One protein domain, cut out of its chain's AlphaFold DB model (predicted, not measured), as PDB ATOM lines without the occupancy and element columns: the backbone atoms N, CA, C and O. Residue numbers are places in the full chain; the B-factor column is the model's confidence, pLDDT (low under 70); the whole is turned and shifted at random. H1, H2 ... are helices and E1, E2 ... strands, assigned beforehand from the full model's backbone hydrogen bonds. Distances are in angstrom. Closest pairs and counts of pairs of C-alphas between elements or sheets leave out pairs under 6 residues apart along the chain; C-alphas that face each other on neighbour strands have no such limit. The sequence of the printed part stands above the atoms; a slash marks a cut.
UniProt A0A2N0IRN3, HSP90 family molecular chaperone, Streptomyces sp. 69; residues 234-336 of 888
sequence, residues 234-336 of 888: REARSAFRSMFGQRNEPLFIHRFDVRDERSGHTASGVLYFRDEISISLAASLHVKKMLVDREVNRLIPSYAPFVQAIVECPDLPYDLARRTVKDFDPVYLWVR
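AT A GLANCE: This is residues 234 to 336 of the 888 residues of the protein "HSP90 family molecular chaperone" of Streptomyces sp. 69 (UniProt A0A2N0IRN3). One twisted sheet of five strands is crossed on one face by the helix H1, while the short helix H2 and residues 298 to 303 of a long link lie on the opposite face. The long hairpin of E1 and E2 makes one side of the sheet, the shorter hairpin of E3 and E4 the other, and E5 runs between them. The printed part has 103 residues, in the order H1 E1 E2 E3 E4 E5 H2; the sheet is mixed, in the order E1 E2 E5 E3 E4. The class is mixed, helices and strands, with 49 residues in named elements, under half. The whole is compact, with a radius of gyration of the C-alphas of 13.4 A and spans of 37 by 26 by 25 A.

IN THESE COORDINATES: H1, residues 234 to 244, begins at C-alpha 234 (-1.005, 101.375, -14.344) and is 15.5 A long. E1, residues 252 to 259, is 23.3 A long, and E2, residues 266 to 273, is 22.8 A; E1 begins at C-alpha 252 (-0.589, 90.211, -7.884). E3 is residues 283 to 287, 13.3 A, and E4 residues 290 to 293, 9.3 A. E5, residues 307 to 312, is 16.2 A long. H2, residues 330 to 336, is 9.9 A long and ends at C-alpha 336 (-10.471, 96.343, 8.755).

HOW THE PARTS SIT: E1 and E2 form an antiparallel hairpin at 170 degrees, with N 254 and O 271 2.9 A apart, within hydrogen-bond range. E2 and E5 are antiparallel at 160 degrees, with N 270 and O 310 at 2.9 A. E5 and E3 are parallel at 2 degrees, with N 286 and O 311 at 2.8 A. E3 and E4 form an antiparallel hairpin at 133 degrees, with N 287 and O 290 at 2.8 A. The edge strands are E1 and E4. H1 is on the sheet at a height of 9.9 A, across the strands, at 75 degrees to E5 on the local plane; it lies over E2 and E5, over E2 only just, with 3 of its C-alphas falling there. The closest C-alphas of H1 and E2 are those of Ala 236 and Val 270, 7.0 A apart. H2 is on the opposite face at a height of 9.1 A, over none of the strands, only just: 2 of its C-alphas fall on E2. Its closest C-alpha to E2 is that of Val 335, 6.3 A from that of Ala 267. H1 and H2 are apart. In both helices every O i to N i+4 pair is within hydrogen-bond range.

THE WHOLE: The two C-alphas farthest apart are those of Arg 247 and Arg 262, at 40.7 A. The printed part has no cut. The links E4 to E5, 13 residues, and E5 to H2, 17 residues, are long. The mean pLDDT of the printed part is 81.8; 18 residues are under 70, namely residues 246 to 247, 278 to 281, 297 and 318 to 328.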
ATOM      1  N   ARG A 234      -2.123 100.453 -14.105       92.25
ATOM      2  CA  ARG A 234      -1.005 101.375 -14.344       92.25
ATOM      3  C   ARG A 234      -0.778 102.284 -13.137       92.25
ATOM      4  O   ARG A 234       0.364 102.446 -12.711       92.25
ATOM      5  N   GLU A 235      -1.854 102.855 -12.600       93.94
ATOM      6  CA  GLU A 235      -1.788 103.744 -11.435       93.94
ATOM      7  C   GLU A 235      -1.402 102.968 -10.171       93.94
ATOM      8  O   GLU A 235      -0.535 103.424  -9.427       93.94
ATOM      9  N   ALA A 236      -1.936 101.757  -9.975       94.00
ATOM     10  CA  ALA A 236      -1.538 100.867  -8.882       94.00
ATOM     11  C   ALA A 236      -0.029 100.567  -8.894       94.00
ATOM     12  O   ALA A 236       0.660 100.772  -7.896       94.00
ATOM     13  N   ARG A 237       0.532 100.163 -10.042       92.19
ATOM     14  CA  ARG A 237       1.980  99.901 -10.168       92.19
ATOM     15  C   ARG A 237       2.823 101.157  -9.940       92.19
ATOM     16  O   ARG A 237       3.885 101.089  -9.326       92.19
ATOM     17  N   SER A 238       2.358 102.311 -10.421       90.75
ATOM     18  CA  SER A 238       3.047 103.587 -10.192       90.75
ATOM     19  C   SER A 238       3.068 103.966  -8.711       90.75
ATOM     20  O   SER A 238       4.115 104.359  -8.195       90.75
ATOM     21  N   ALA A 239       1.933 103.803  -8.024       91.38
ATOM     22  CA  ALA A 239       1.813 104.035  -6.589       91.38
ATOM     23  C   ALA A 239       2.719 103.103  -5.791       91.38
ATOM     24  O   ALA A 239       3.440 103.564  -4.912       91.38
ATOM     25  N   PHE A 240       2.752 101.824  -6.162       88.94
ATOM     26  CA  PHE A 240       3.606 100.836  -5.521       88.94
ATOM     27  C   PHE A 240       5.091 101.235  -5.557       88.94
ATOM     28  O   PHE A 240       5.735 101.334  -4.512       88.94
ATOM     29  N   ARG A 241       5.615 101.562  -6.749       87.81
ATOM     30  CA  ARG A 241       7.014 102.000  -6.916       87.81
ATOM     31  C   ARG A 241       7.315 103.304  -6.179       87.81
ATOM     32  O   ARG A 241       8.403 103.453  -5.633       87.81
ATOM     33  N   SER A 242       6.364 104.239  -6.174       86.12
ATOM     34  CA  SER A 242       6.565 105.574  -5.598       86.12
ATOM     35  C   SER A 242       6.489 105.584  -4.072       86.12
ATOM     36  O   SER A 242       7.266 106.291  -3.445       86.12
ATOM     37  N   MET A 243       5.569 104.820  -3.474       83.69
ATOM     38  CA  MET A 243       5.317 104.852  -2.027       83.69
ATOM     39  C   MET A 243       6.124 103.817  -1.240       83.69
ATOM     40  O   MET A 243       6.467 104.078  -0.090       83.69
ATOM     41  N   PHE A 244       6.435 102.659  -1.833       80.12
ATOM     42  CA  PHE A 244       7.181 101.592  -1.152       80.12
ATOM     43  C   PHE A 244       8.647 101.489  -1.601       80.12
ATOM     44  O   PHE A 244       9.385 100.660  -1.075       80.12
ATOM     45  N   GLY A 245       9.084 102.298  -2.577       75.06
ATOM     46  CA  GLY A 245      10.480 102.353  -3.034       75.06
ATOM     47  C   GLY A 245      11.011 101.052  -3.654       75.06
ATOM     48  O   GLY A 245      12.222 100.887  -3.811       75.06
ATOM     49  N   GLN A 246      10.129 100.106  -3.987       68.50
ATOM     50  CA  GLN A 246      10.517  98.780  -4.453       68.50
ATOM     51  C   GLN A 246      10.704  98.722  -5.972       68.50
ATOM     52  O   GLN A 246       9.958  99.332  -6.740       68.50
ATOM     53  N   ARG A 247      11.722  97.964  -6.401       61.81
ATOM     54  CA  ARG A 247      12.039  97.739  -7.823       61.81
ATOM     55  C   ARG A 247      11.318  96.532  -8.418       61.81
ATOM     56  O   ARG A 247      11.058  96.538  -9.617       61.81
ATOM     57  N   ASN A 248      11.020  95.523  -7.603       75.88
ATOM     58  CA  ASN A 248      10.312  94.331  -8.055       75.88
ATOM     59  C   ASN A 248       8.821  94.644  -8.160       75.88
ATOM     60  O   ASN A 248       8.251  95.270  -7.272       75.88
ATOM     61  N   GLU A 249       8.194  94.238  -9.259       85.00
ATOM     62  CA  GLU A 249       6.748  94.375  -9.413       85.00
ATOM     63  C   GLU A 249       6.027  93.374  -8.495       85.00
ATOM     64  O   GLU A 249       6.512  92.255  -8.321       85.00
ATOM     65  N   PRO A 250       4.860  93.733  -7.936       89.56
ATOM     66  CA  PRO A 250       4.060  92.799  -7.155       89.56
ATOM     67  C   PRO A 250       3.608  91.623  -8.033       89.56
ATOM     68  O   PRO A 250       3.269  91.808  -9.210       89.56
ATOM     69  N   LEU A 251       3.556  90.430  -7.439       88.88
ATOM     70  CA  LEU A 251       3.089  89.200  -8.088       88.88
ATOM     71  C   LEU A 251       1.620  89.324  -8.498       88.88
ATOM     72  O   LEU A 251       1.217  88.890  -9.578       88.88
ATOM     73  N   PHE A 252       0.826  89.973  -7.645       91.88
ATOM     74  CA  PHE A 252      -0.589  90.211  -7.884       91.88
ATOM     75  C   PHE A 252      -1.045  91.543  -7.298       91.88
ATOM     76  O   PHE A 252      -0.552  91.993  -6.263       91.88
ATOM     77  N   ILE A 253      -1.995  92.177  -7.984       94.69
ATOM     78  CA  ILE A 253      -2.583  93.458  -7.597       94.69
ATOM     79  C   ILE A 253      -4.092  93.274  -7.559       94.69
ATOM     80  O   ILE A 253      -4.704  92.959  -8.579       94.69
ATOM     81  N   HIS A 254      -4.690  93.536  -6.402       95.81
ATOM     82  CA  HIS A 254      -6.137  93.571  -6.244       95.81
ATOM     83  C   HIS A 254      -6.591  94.982  -5.909       95.81
ATOM     84  O   HIS A 254      -6.105  95.584  -4.957       95.81
ATOM     85  N   ARG A 255      -7.514  95.519  -6.701       96.69
ATOM     86  CA  ARG A 255      -8.061  96.872  -6.538       96.69
ATOM     87  C   ARG A 255      -9.504  96.754  -6.059       96.69
ATOM     88  O   ARG A 255     -10.254  95.955  -6.618       96.69
ATOM     89  N   PHE A 256      -9.897  97.561  -5.079       96.81
ATOM     90  CA  PHE A 256     -11.249  97.542  -4.523       96.81
ATOM     91  C   PHE A 256     -11.794  98.950  -4.272       96.81
ATOM     92  O   PHE A 256     -11.047  99.898  -4.027       96.81
ATOM     93  N   ASP A 257     -13.119  99.064  -4.339       95.69
ATOM     94  CA  ASP A 257     -13.883 100.264  -4.006       95.69
ATOM     95  C   ASP A 257     -15.232  99.827  -3.425       95.69
ATOM     96  O   ASP A 257     -16.108  99.341  -4.145       95.69
ATOM     97  N   VAL A 258     -15.353  99.895  -2.099       95.38
ATOM     98  CA  VAL A 258     -16.473  99.336  -1.340       95.38
ATOM     99  C   VAL A 258     -17.218 100.458  -0.636       95.38
ATOM    100  O   VAL A 258     -16.627 101.284   0.060       95.38
ATOM    101  N   ARG A 259     -18.544 100.457  -0.775       93.69
ATOM    102  CA  ARG A 259     -19.440 101.382  -0.082       93.69
ATOM    103  C   ARG A 259     -20.392 100.609   0.815       93.69
ATOM    104  O   ARG A 259     -21.080  99.709   0.340       93.69
ATOM    105  N   ASP A 260     -20.457 100.977   2.089       89.06
ATOM    106  CA  ASP A 260     -21.454 100.415   2.997       89.06
ATOM    107  C   ASP A 260     -22.831 101.015   2.706       89.06
ATOM    108  O   ASP A 260     -23.029 102.229   2.771       89.06
ATOM    109  N   GLU A 261     -23.804 100.158   2.408       86.31
ATOM    110  CA  GLU A 261     -25.171 100.568   2.085       86.31
ATOM    111  C   GLU A 261     -25.894 101.202   3.280       86.31
ATOM    112  O   GLU A 261     -26.797 102.018   3.091       86.31
ATOM    113  N   ARG A 262     -25.509 100.842   4.516       84.31
ATOM    114  CA  ARG A 262     -26.181 101.311   5.740       84.31
ATOM    115  C   ARG A 262     -25.639 102.645   6.236       84.31
ATOM    116  O   ARG A 262     -26.420 103.562   6.477       84.31
ATOM    117  N   SER A 263     -24.325 102.747   6.424       84.88
ATOM    118  CA  SER A 263     -23.682 103.975   6.911       84.88
ATOM    119  C   SER A 263     -23.361 104.972   5.798       84.88
ATOM    120  O   SER A 263     -23.206 106.161   6.066       84.88
ATOM    121  N   GLY A 264     -23.268 104.510   4.549       87.75
ATOM    122  CA  GLY A 264     -22.801 105.308   3.420       87.75
ATOM    123  C   GLY A 264     -21.281 105.466   3.356       87.75
ATOM    124  O   GLY A 264     -20.816 106.081   2.391       87.75
ATOM    125  N   HIS A 265     -20.537 104.917   4.330       90.06
ATOM    126  CA  HIS A 265     -19.079 104.986   4.378       90.06
ATOM    127  C   HIS A 265     -18.444 104.330   3.155       90.06
ATOM    128  O   HIS A 265     -18.982 103.378   2.584       90.06
ATOM    129  N   THR A 266     -17.272 104.828   2.771       93.25
ATOM    130  CA  THR A 266     -16.496 104.297   1.643       93.25
ATOM    131  C   THR A 266     -15.110 103.843   2.088       93.25
ATOM    132  O   THR A 266     -14.472 104.486   2.923       93.25
ATOM    133  N   ALA A 267     -14.667 102.713   1.543       94.69
ATOM    134  CA  ALA A 267     -13.335 102.155   1.714       94.69
ATOM    135  C   ALA A 267     -12.828 101.693   0.346       94.69
ATOM    136  O   ALA A 267     -13.363 100.753  -0.247       94.69
ATOM    137  N   SER A 268     -11.791 102.354  -0.150       96.19
ATOM    138  CA  SER A 268     -11.215 102.081  -1.468       96.19
ATOM    139  C   SER A 268      -9.720 101.843  -1.321       96.19
ATOM    140  O   SER A 268      -9.078 102.420  -0.444       96.19
ATOM    141  N   GLY A 269      -9.131 100.993  -2.152       96.12
ATOM    142  CA  GLY A 269      -7.726 100.670  -1.974       96.12
ATOM    143  C   GLY A 269      -7.162  99.660  -2.949       96.12
ATOM    144  O   GLY A 269      -7.817  99.201  -3.887       96.12
ATOM    145  N   VAL A 270      -5.894  99.339  -2.721       96.38
ATOM    146  CA  VAL A 270      -5.141  98.348  -3.484       96.38
ATOM    147  C   VAL A 270      -4.373  97.451  -2.529       96.38
ATOM    148  O   VAL A 270      -3.721  97.952  -1.614       96.38
ATOM    149  N   LEU A 271      -4.439  96.144  -2.773       94.69
ATOM    150  CA  LEU A 271      -3.645  95.110  -2.118       94.69
ATOM    151  C   LEU A 271      -2.581  94.601  -3.097       94.69
ATOM    152  O   LEU A 271      -2.887  94.286  -4.250       94.69
ATOM    153  N   TYR A 272      -1.342  94.508  -2.629       92.56
ATOM    154  CA  TYR A 272      -0.172  94.078  -3.387       92.56
ATOM    155  C   TYR A 272       0.392  92.800  -2.772       92.56
ATOM    156  O   TYR A 272       0.850  92.822  -1.632       92.56
ATOM    157  N   PHE A 273       0.380  91.703  -3.527       90.00
ATOM    158  CA  PHE A 273       0.950  90.420  -3.111       90.00
ATOM    159  C   PHE A 273       2.396  90.336  -3.586       90.00
ATOM    160  O   PHE A 273       2.677  90.599  -4.760       90.00
ATOM    161  N   ARG A 274       3.309  89.980  -2.684       86.19
ATOM    162  CA  ARG A 274       4.754  89.972  -2.940       86.19
ATOM    163  C   ARG A 274       5.370  88.675  -2.449       86.19
ATOM    164  O   ARG A 274       4.886  88.108  -1.482       86.19
ATOM    165  N   ASP A 275       6.459  88.264  -3.082       78.00
ATOM    166  CA  ASP A 275       7.296  87.131  -2.675       78.00
ATOM    167  C   ASP A 275       8.087  87.385  -1.378       78.00
ATOM    168  O   ASP A 275       8.500  86.431  -0.720       78.00
ATOM    169  N   GLU A 276       8.270  88.650  -0.990       74.06
ATOM    170  CA  GLU A 276       8.968  89.065   0.231       74.06
ATOM    171  C   GLU A 276       8.019  89.375   1.405       74.06
ATOM    172  O   GLU A 276       7.149  90.255   1.321       74.06
ATOM    173  N   ILE A 277       8.282  88.753   2.558       70.94
ATOM    174  CA  ILE A 277       7.653  89.099   3.840       70.94
ATOM    175  C   ILE A 277       8.242  90.423   4.352       70.94
ATOM    176  O   ILE A 277       9.450  90.524   4.564       70.94
ATOM    177  N   SER A 278       7.401  91.433   4.595       59.94
ATOM    178  CA  SER A 278       7.825  92.697   5.217       59.94
ATOM    179  C   SER A 278       7.106  92.916   6.538       59.94
ATOM    180  O   SER A 278       5.884  92.850   6.614       59.94
ATOM    181  N   ILE A 279       7.882  93.182   7.589       56.75
ATOM    182  CA  ILE A 279       7.371  93.388   8.950       56.75
ATOM    183  C   ILE A 279       7.115  94.881   9.223       56.75
ATOM    184  O   ILE A 279       6.331  95.200  10.109       56.75
ATOM    185  N   SER A 280       7.745  95.796   8.475       54.28
ATOM    186  CA  SER A 280       7.787  97.220   8.838       54.28
ATOM    187  C   SER A 280       6.850  98.133   8.045       54.28
ATOM    188  O   SER A 280       6.563  99.209   8.523       54.28
ATOM    189  N   LEU A 281       6.335  97.753   6.868       58.00
ATOM    190  CA  LEU A 281       5.469  98.626   6.044       58.00
ATOM    191  C   LEU A 281       4.326  97.824   5.409       58.00
ATOM    192  O   LEU A 281       4.320  97.589   4.200       58.00
ATOM    193  N   ALA A 282       3.381  97.357   6.228       70.31
ATOM    194  CA  ALA A 282       2.280  96.508   5.763       70.31
ATOM    195  C   ALA A 282       1.140  97.304   5.101       70.31
ATOM    196  O   ALA A 282       0.571  96.855   4.111       70.31
ATOM    197  N   ALA A 283       0.792  98.496   5.596       84.06
ATOM    198  CA  ALA A 283      -0.280  99.281   4.988       84.06
ATOM    199  C   ALA A 283      -0.206 100.776   5.288       84.06
ATOM    200  O   ALA A 283      -0.021 101.177   6.437       84.06
ATOM    201  N   SER A 284      -0.467 101.584   4.257       88.19
ATOM    202  CA  SER A 284      -0.711 103.020   4.377       88.19
ATOM    203  C   SER A 284      -2.212 103.308   4.379       88.19
ATOM    204  O   SER A 284      -2.917 102.951   3.427       88.19
ATOM    205  N   LEU A 285      -2.687 104.001   5.412       89.50
ATOM    206  CA  LEU A 285      -4.067 104.449   5.545       89.50
ATOM    207  C   LEU A 285      -4.171 105.949   5.280       89.50
ATOM    208  O   LEU A 285      -3.516 106.781   5.916       89.50
ATOM    209  N   HIS A 286      -5.044 106.282   4.339       90.06
ATOM    210  CA  HIS A 286      -5.329 107.637   3.918       90.06
ATOM    211  C   HIS A 286      -6.746 108.038   4.318       90.06
ATOM    212  O   HIS A 286      -7.695 107.259   4.218       90.06
ATOM    213  N   VAL A 287      -6.905 109.290   4.726       87.19
ATOM    214  CA  VAL A 287      -8.210 109.904   4.956       87.19
ATOM    215  C   VAL A 287      -8.302 111.121   4.066       87.19
ATOM    216  O   VAL A 287      -7.477 112.032   4.160       87.19
ATOM    217  N   LYS A 288      -9.298 111.113   3.175       83.38
ATOM    218  CA  LYS A 288      -9.530 112.177   2.192       83.38
ATOM    219  C   LYS A 288      -8.235 112.540   1.453       83.38
ATOM    220  O   LYS A 288      -7.794 113.687   1.462       83.38
ATOM    221  N   LYS A 289      -7.620 111.521   0.846       87.56
ATOM    222  CA  LYS A 289      -6.370 111.589   0.069       87.56
ATOM    223  C   LYS A 289      -5.090 111.947   0.836       87.56
ATOM    224  O   LYS A 289      -4.018 111.962   0.237       87.56
ATOM    225  N   MET A 290      -5.156 112.145   2.149       84.31
ATOM    226  CA  MET A 290      -3.982 112.437   2.972       84.31
ATOM    227  C   MET A 290      -3.558 111.238   3.784       84.31
ATOM    228  O   MET A 290      -4.396 110.567   4.378       84.31
ATOM    229  N   LEU A 291      -2.254 111.004   3.847       85.88
ATOM    230  CA  LEU A 291      -1.701 109.962   4.694       85.88
ATOM    231  C   LEU A 291      -1.903 110.313   6.176       85.88
ATOM    232  O   LEU A 291      -1.443 111.366   6.635       85.88
ATOM    233  N   VAL A 292      -2.549 109.411   6.911       81.81
ATOM    234  CA  VAL A 292      -2.720 109.513   8.368       81.81
ATOM    235  C   VAL A 292      -1.741 108.593   9.080       81.81
ATOM    236  O   VAL A 292      -1.058 109.033   9.999       81.81
ATOM    237  N   ASP A 293      -1.640 107.347   8.621       78.81
ATOM    238  CA  ASP A 293      -0.777 106.337   9.224       78.81
ATOM    239  C   ASP A 293      -0.123 105.482   8.128       78.81
ATOM    240  O   ASP A 293      -0.755 105.112   7.136       78.81
ATOM    241  N   ARG A 294       1.180 105.244   8.274       71.06
ATOM    242  CA  ARG A 294       2.058 104.609   7.272       71.06
ATOM    243  C   ARG A 294       2.304 103.139   7.555       71.06
ATOM    244  O   ARG A 294       2.704 102.412   6.650       71.06
ATOM    245  N   GLU A 295       2.109 102.744   8.805       70.88
ATOM    246  CA  GLU A 295       2.453 101.429   9.327       70.88
ATOM    247  C   GLU A 295       1.284 100.933  10.167       70.88
ATOM    248  O   GLU A 295       1.415 100.631  11.355       70.88
ATOM    249  N   VAL A 296       0.105 100.859   9.539       71.00
ATOM    250  CA  VAL A 296      -1.093 100.384  10.232       71.00
ATOM    251  C   VAL A 296      -0.985  98.879  10.448       71.00
ATOM    252  O   VAL A 296      -1.521  98.075   9.683       71.00
ATOM    253  N   ASN A 297      -0.296  98.497  11.522       62.94
ATOM    254  CA  ASN A 297       0.069  97.117  11.848       62.94
ATOM    255  C   ASN A 297      -1.137  96.181  12.025       62.94
ATOM    256  O   ASN A 297      -0.971  94.967  12.040       62.94
ATOM    257  N   ARG A 298      -2.347  96.736  12.162       74.12
ATOM    258  CA  ARG A 298      -3.596  95.988  12.367       74.12
ATOM    259  C   ARG A 298      -4.555  96.040  11.177       74.12
ATOM    260  O   ARG A 298      -5.590  95.379  11.227       74.12
ATOM    261  N   LEU A 299      -4.269  96.825  10.134       82.56
ATOM    262  CA  LEU A 299      -5.195  96.962   9.005       82.56
ATOM    263  C   LEU A 299      -5.206  95.714   8.123       82.56
ATOM    264  O   LEU A 299      -6.267  95.282   7.680       82.56
ATOM    265  N   ILE A 300      -4.026  95.142   7.896       85.50
ATOM    266  CA  ILE A 300      -3.858  93.868   7.201       85.50
ATOM    267  C   ILE A 300      -4.007  92.740   8.220       85.50
ATOM    268  O   ILE A 300      -3.510  92.884   9.340       85.50
ATOM    269  N   PRO A 301      -4.673  91.625   7.866       84.69
ATOM    270  CA  PRO A 301      -4.739  90.467   8.742       84.69
ATOM    271  C   PRO A 301      -3.345  90.012   9.185       84.69
ATOM    272  O   PRO A 301      -2.419  89.923   8.377       84.69
ATOM    273  N   SER A 302      -3.197  89.690  10.469       79.44
ATOM    274  CA  SER A 302      -1.916  89.317  11.093       79.44
ATOM    275  C   SER A 302      -1.220  88.126  10.408       79.44
ATOM    276  O   SER A 302       0.013  88.029  10.391       79.44
ATOM    277  N   TYR A 303      -2.011  87.248   9.790       78.19
ATOM    278  CA  TYR A 303      -1.579  86.087   9.017       78.19
ATOM    279  C   TYR A 303      -1.198  86.383   7.556       78.19
ATOM    280  O   TYR A 303      -0.755  85.476   6.863       78.19
ATOM    281  N   ALA A 304      -1.309  87.624   7.070       82.25
ATOM    282  CA  ALA A 304      -1.011  87.991   5.680       82.25
ATOM    283  C   ALA A 304       0.199  88.950   5.528       82.25
ATOM    284  O   ALA A 304       0.087  89.983   4.867       82.25
ATOM    285  N   PRO A 305       1.389  88.646   6.087       80.12
ATOM    286  CA  PRO A 305       2.528  89.576   6.111       80.12
ATOM    287  C   PRO A 305       3.251  89.737   4.754       80.12
ATOM    288  O   PRO A 305       4.209  90.501   4.639       80.12
ATOM    289  N   PHE A 306       2.818  89.003   3.729       82.19
ATOM    290  CA  PHE A 306       3.276  89.112   2.339       82.19
ATOM    291  C   PHE A 306       2.419  90.085   1.507       82.19
ATOM    292  O   PHE A 306       2.654  90.257   0.307       82.19
ATOM    293  N   VAL A 307       1.419  90.721   2.131       87.69
ATOM    294  CA  VAL A 307       0.559  91.719   1.495       87.69
ATOM    295  C   VAL A 307       0.926  93.117   1.967       87.69
ATOM    296  O   VAL A 307       1.067  93.367   3.163       87.69
ATOM    297  N   GLN A 308       1.027  94.038   1.013       89.81
ATOM    298  CA  GLN A 308       1.042  95.471   1.283       89.81
ATOM    299  C   GLN A 308      -0.252  96.127   0.820       89.81
ATOM    300  O   GLN A 308      -0.851  95.680  -0.157       89.81
ATOM    301  N   ALA A 309      -0.664  97.215   1.466       91.56
ATOM    302  CA  ALA A 309      -1.874  97.920   1.064       91.56
ATOM    303  C   ALA A 309      -1.754  99.442   1.058       91.56
ATOM    304  O   ALA A 309      -1.081 100.046   1.891       91.56
ATOM    305  N   ILE A 310      -2.492 100.053   0.134       93.25
ATOM    306  CA  ILE A 310      -2.856 101.469   0.178       93.25
ATOM    307  C   ILE A 310      -4.372 101.512   0.315       93.25
ATOM    308  O   ILE A 310      -5.075 101.051  -0.583       93.25
ATOM    309  N   VAL A 311      -4.872 102.044   1.427       93.94
ATOM    310  CA  VAL A 311      -6.306 102.090   1.732       93.94
ATOM    311  C   VAL A 311      -6.710 103.523   2.024       93.94
ATOM    312  O   VAL A 311      -6.011 104.236   2.739       93.94
ATOM    313  N   GLU A 312      -7.850 103.948   1.498       93.00
ATOM    314  CA  GLU A 312      -8.487 105.209   1.832       93.00
ATOM    315  C   GLU A 312      -9.867 104.980   2.443       93.00
ATOM    316  O   GLU A 312     -10.683 104.236   1.902       93.00
ATOM    317  N   CYS A 313     -10.145 105.697   3.532       92.06
ATOM    318  CA  CYS A 313     -11.492 105.874   4.059       92.06
ATOM    319  C   CYS A 313     -11.736 107.365   4.369       92.06
ATOM    320  O   CYS A 313     -11.165 107.889   5.327       92.06
ATOM    321  N   PRO A 314     -12.554 108.086   3.576       87.25
ATOM    322  CA  PRO A 314     -12.808 109.520   3.767       87.25
ATOM    323  C   PRO A 314     -13.519 109.888   5.078       87.25
ATOM    324  O   PRO A 314     -13.382 111.021   5.549       87.25
ATOM    325  N   ASP A 315     -14.283 108.951   5.642       83.44
ATOM    326  CA  ASP A 315     -15.177 109.171   6.789       83.44
ATOM    327  C   ASP A 315     -14.527 108.847   8.142       83.44
ATOM    328  O   ASP A 315     -15.126 109.044   9.199       83.44
ATOM    329  N   LEU A 316     -13.290 108.355   8.116       82.25
ATOM    330  CA  LEU A 316     -12.587 107.881   9.292       82.25
ATOM    331  C   LEU A 316     -12.175 109.053  10.209       82.25
ATOM    332  O   LEU A 316     -11.527 110.001   9.744       82.25
ATOM    333  N   PRO A 317     -12.521 109.023  11.509       70.69
ATOM    334  CA  PRO A 317     -12.110 110.067  12.437       70.69
ATOM    335  C   PRO A 317     -10.618 109.935  12.768       70.69
ATOM    336  O   PRO A 317     -10.136 108.861  13.121       70.69
ATOM    337  N   TYR A 318      -9.888 111.044  12.693       67.38
ATOM    338  CA  TYR A 318      -8.467 111.130  13.041       67.38
ATOM    339  C   TYR A 318      -8.245 112.175  14.150       67.38
ATOM    340  O   TYR A 318      -9.085 113.053  14.373       67.38
ATOM    341  N   ASP A 319      -7.134 112.063  14.885       60.53
ATOM    342  CA  ASP A 319      -6.755 113.012  15.945       60.53
ATOM    343  C   ASP A 319      -6.391 114.415  15.400       60.53
ATOM    344  O   ASP A 319      -6.214 114.610  14.201       60.53
ATOM    345  N   LEU A 320      -6.273 115.439  16.260       51.59
ATOM    346  CA  LEU A 320      -5.924 116.803  15.805       51.59
ATOM    347  C   LEU A 320      -4.583 116.862  15.046       51.59
ATOM    348  O   LEU A 320      -4.415 117.718  14.178       51.59
ATOM    349  N   ALA A 321      -3.668 115.943  15.357       47.94
ATOM    350  CA  ALA A 321      -2.366 115.776  14.717       47.94
ATOM    351  C   ALA A 321      -2.448 115.099  13.332       47.94
ATOM    352  O   ALA A 321      -1.540 115.214  12.503       47.94
ATOM    353  N   ARG A 322      -3.542 114.372  13.079       59.50
ATOM    354  CA  ARG A 322      -3.732 113.410  11.987       59.50
ATOM    355  C   ARG A 322      -2.580 112.412  11.894       59.50
ATOM    356  O   ARG A 322      -1.955 112.271  10.842       59.50
ATOM    357  N   ARG A 323      -2.249 111.801  13.029       59.44
ATOM    358  CA  ARG A 323      -1.133 110.856  13.175       59.44
ATOM    359  C   ARG A 323      -1.588 109.463  13.561       59.44
ATOM    360  O   ARG A 323      -0.901 108.506  13.234       59.44
ATOM    361  N   THR A 324      -2.704 109.351  14.275       60.50
ATOM    362  CA  THR A 324      -3.201 108.054  14.726       60.50
ATOM    363  C   THR A 324      -4.701 107.934  14.552       60.50
ATOM    364  O   THR A 324      -5.466 108.897  14.672       60.50
ATOM    365  N   VAL A 325      -5.115 106.709  14.260       64.19
ATOM    366  CA  VAL A 325      -6.510 106.294  14.281       64.19
ATOM    367  C   VAL A 325      -6.748 105.590  15.604       64.19
ATOM    368  O   VAL A 325      -5.881 104.882  16.110       64.19
ATOM    369  N   LYS A 326      -7.927 105.783  16.194       66.38
ATOM    370  CA  LYS A 326      -8.286 105.033  17.396       66.38
ATOM    371  C   LYS A 326      -8.591 103.589  17.006       66.38
ATOM    372  O   LYS A 326      -9.572 103.344  16.312       66.38
ATOM    373  N   ASP A 327      -7.800 102.653  17.522       64.25
ATOM    374  CA  ASP A 327      -7.899 101.211  17.236       64.25
ATOM    375  C   ASP A 327      -9.302 100.603  17.417       64.25
ATOM    376  O   ASP A 327      -9.628  99.608  16.777       64.25
ATOM    377  N   PHE A 328     -10.140 101.202  18.268       66.56
ATOM    378  CA  PHE A 328     -11.495 100.732  18.578       66.56
ATOM    379  C   PHE A 328     -12.602 101.596  17.959       66.56
ATOM    380  O   PHE A 328     -13.761 101.500  18.364       66.56
ATOM    381  N   ASP A 329     -12.268 102.477  17.014       79.75
ATOM    382  CA  ASP A 329     -13.279 103.260  16.315       79.75
ATOM    383  C   ASP A 329     -14.151 102.351  15.421       79.75
ATOM    384  O   ASP A 329     -13.604 101.558  14.647       79.75
ATOM    385  N   PRO A 330     -15.494 102.451  15.474       81.19
ATOM    386  CA  PRO A 330     -16.375 101.612  14.663       81.19
ATOM    387  C   PRO A 330     -16.118 101.709  13.155       81.19
ATOM    388  O   PRO A 330     -16.255 100.707  12.452       81.19
ATOM    389  N   VAL A 331     -15.732 102.888  12.648       85.56
ATOM    390  CA  VAL A 331     -15.410 103.076  11.224       85.56
ATOM    391  C   VAL A 331     -14.110 102.356  10.894       85.56
ATOM    392  O   VAL A 331     -14.039 101.655   9.892       85.56
ATOM    393  N   TYR A 332     -13.102 102.455  11.761       85.12
ATOM    394  CA  TYR A 332     -11.839 101.746  11.575       85.12
ATOM    395  C   TYR A 332     -12.017 100.222  11.599       85.12
ATOM    396  O   TYR A 332     -11.524  99.537  10.703       85.12
ATOM    397  N   LEU A 333     -12.784  99.685  12.553       83.12
ATOM    398  CA  LEU A 333     -13.118  98.255  12.605       83.12
ATOM    399  C   LEU A 333     -13.875  97.798  11.351       83.12
ATOM    400  O   LEU A 333     -13.615  96.715  10.823       83.12
ATOM    401  N   TRP A 334     -14.769  98.639  10.828       87.69
ATOM    402  CA  TRP A 334     -15.427  98.377   9.553       87.69
ATOM    403  C   TRP A 334     -14.428  98.341   8.385       87.69
ATOM    404  O   TRP A 334     -14.450  97.377   7.619       87.69
ATOM    405  N   VAL A 335     -13.504  99.305   8.276       89.81
ATOM    406  CA  VAL A 335     -12.461  99.296   7.231       89.81
ATOM    407  C   VAL A 335     -11.594  98.035   7.334       89.81
ATOM    408  O   VAL A 335     -11.351  97.395   6.313       89.81
ATOM    409  N   ARG A 336     -11.192  97.615   8.544       87.56
ATOM    410  CA  ARG A 336     -10.471  96.343   8.755       87.56
ATOM    411  C   ARG A 336     -11.254  95.151   8.203       87.56
ATOM    412  O   ARG A 336     -10.689  94.318   7.501       87.56
TER     413      ARG A 336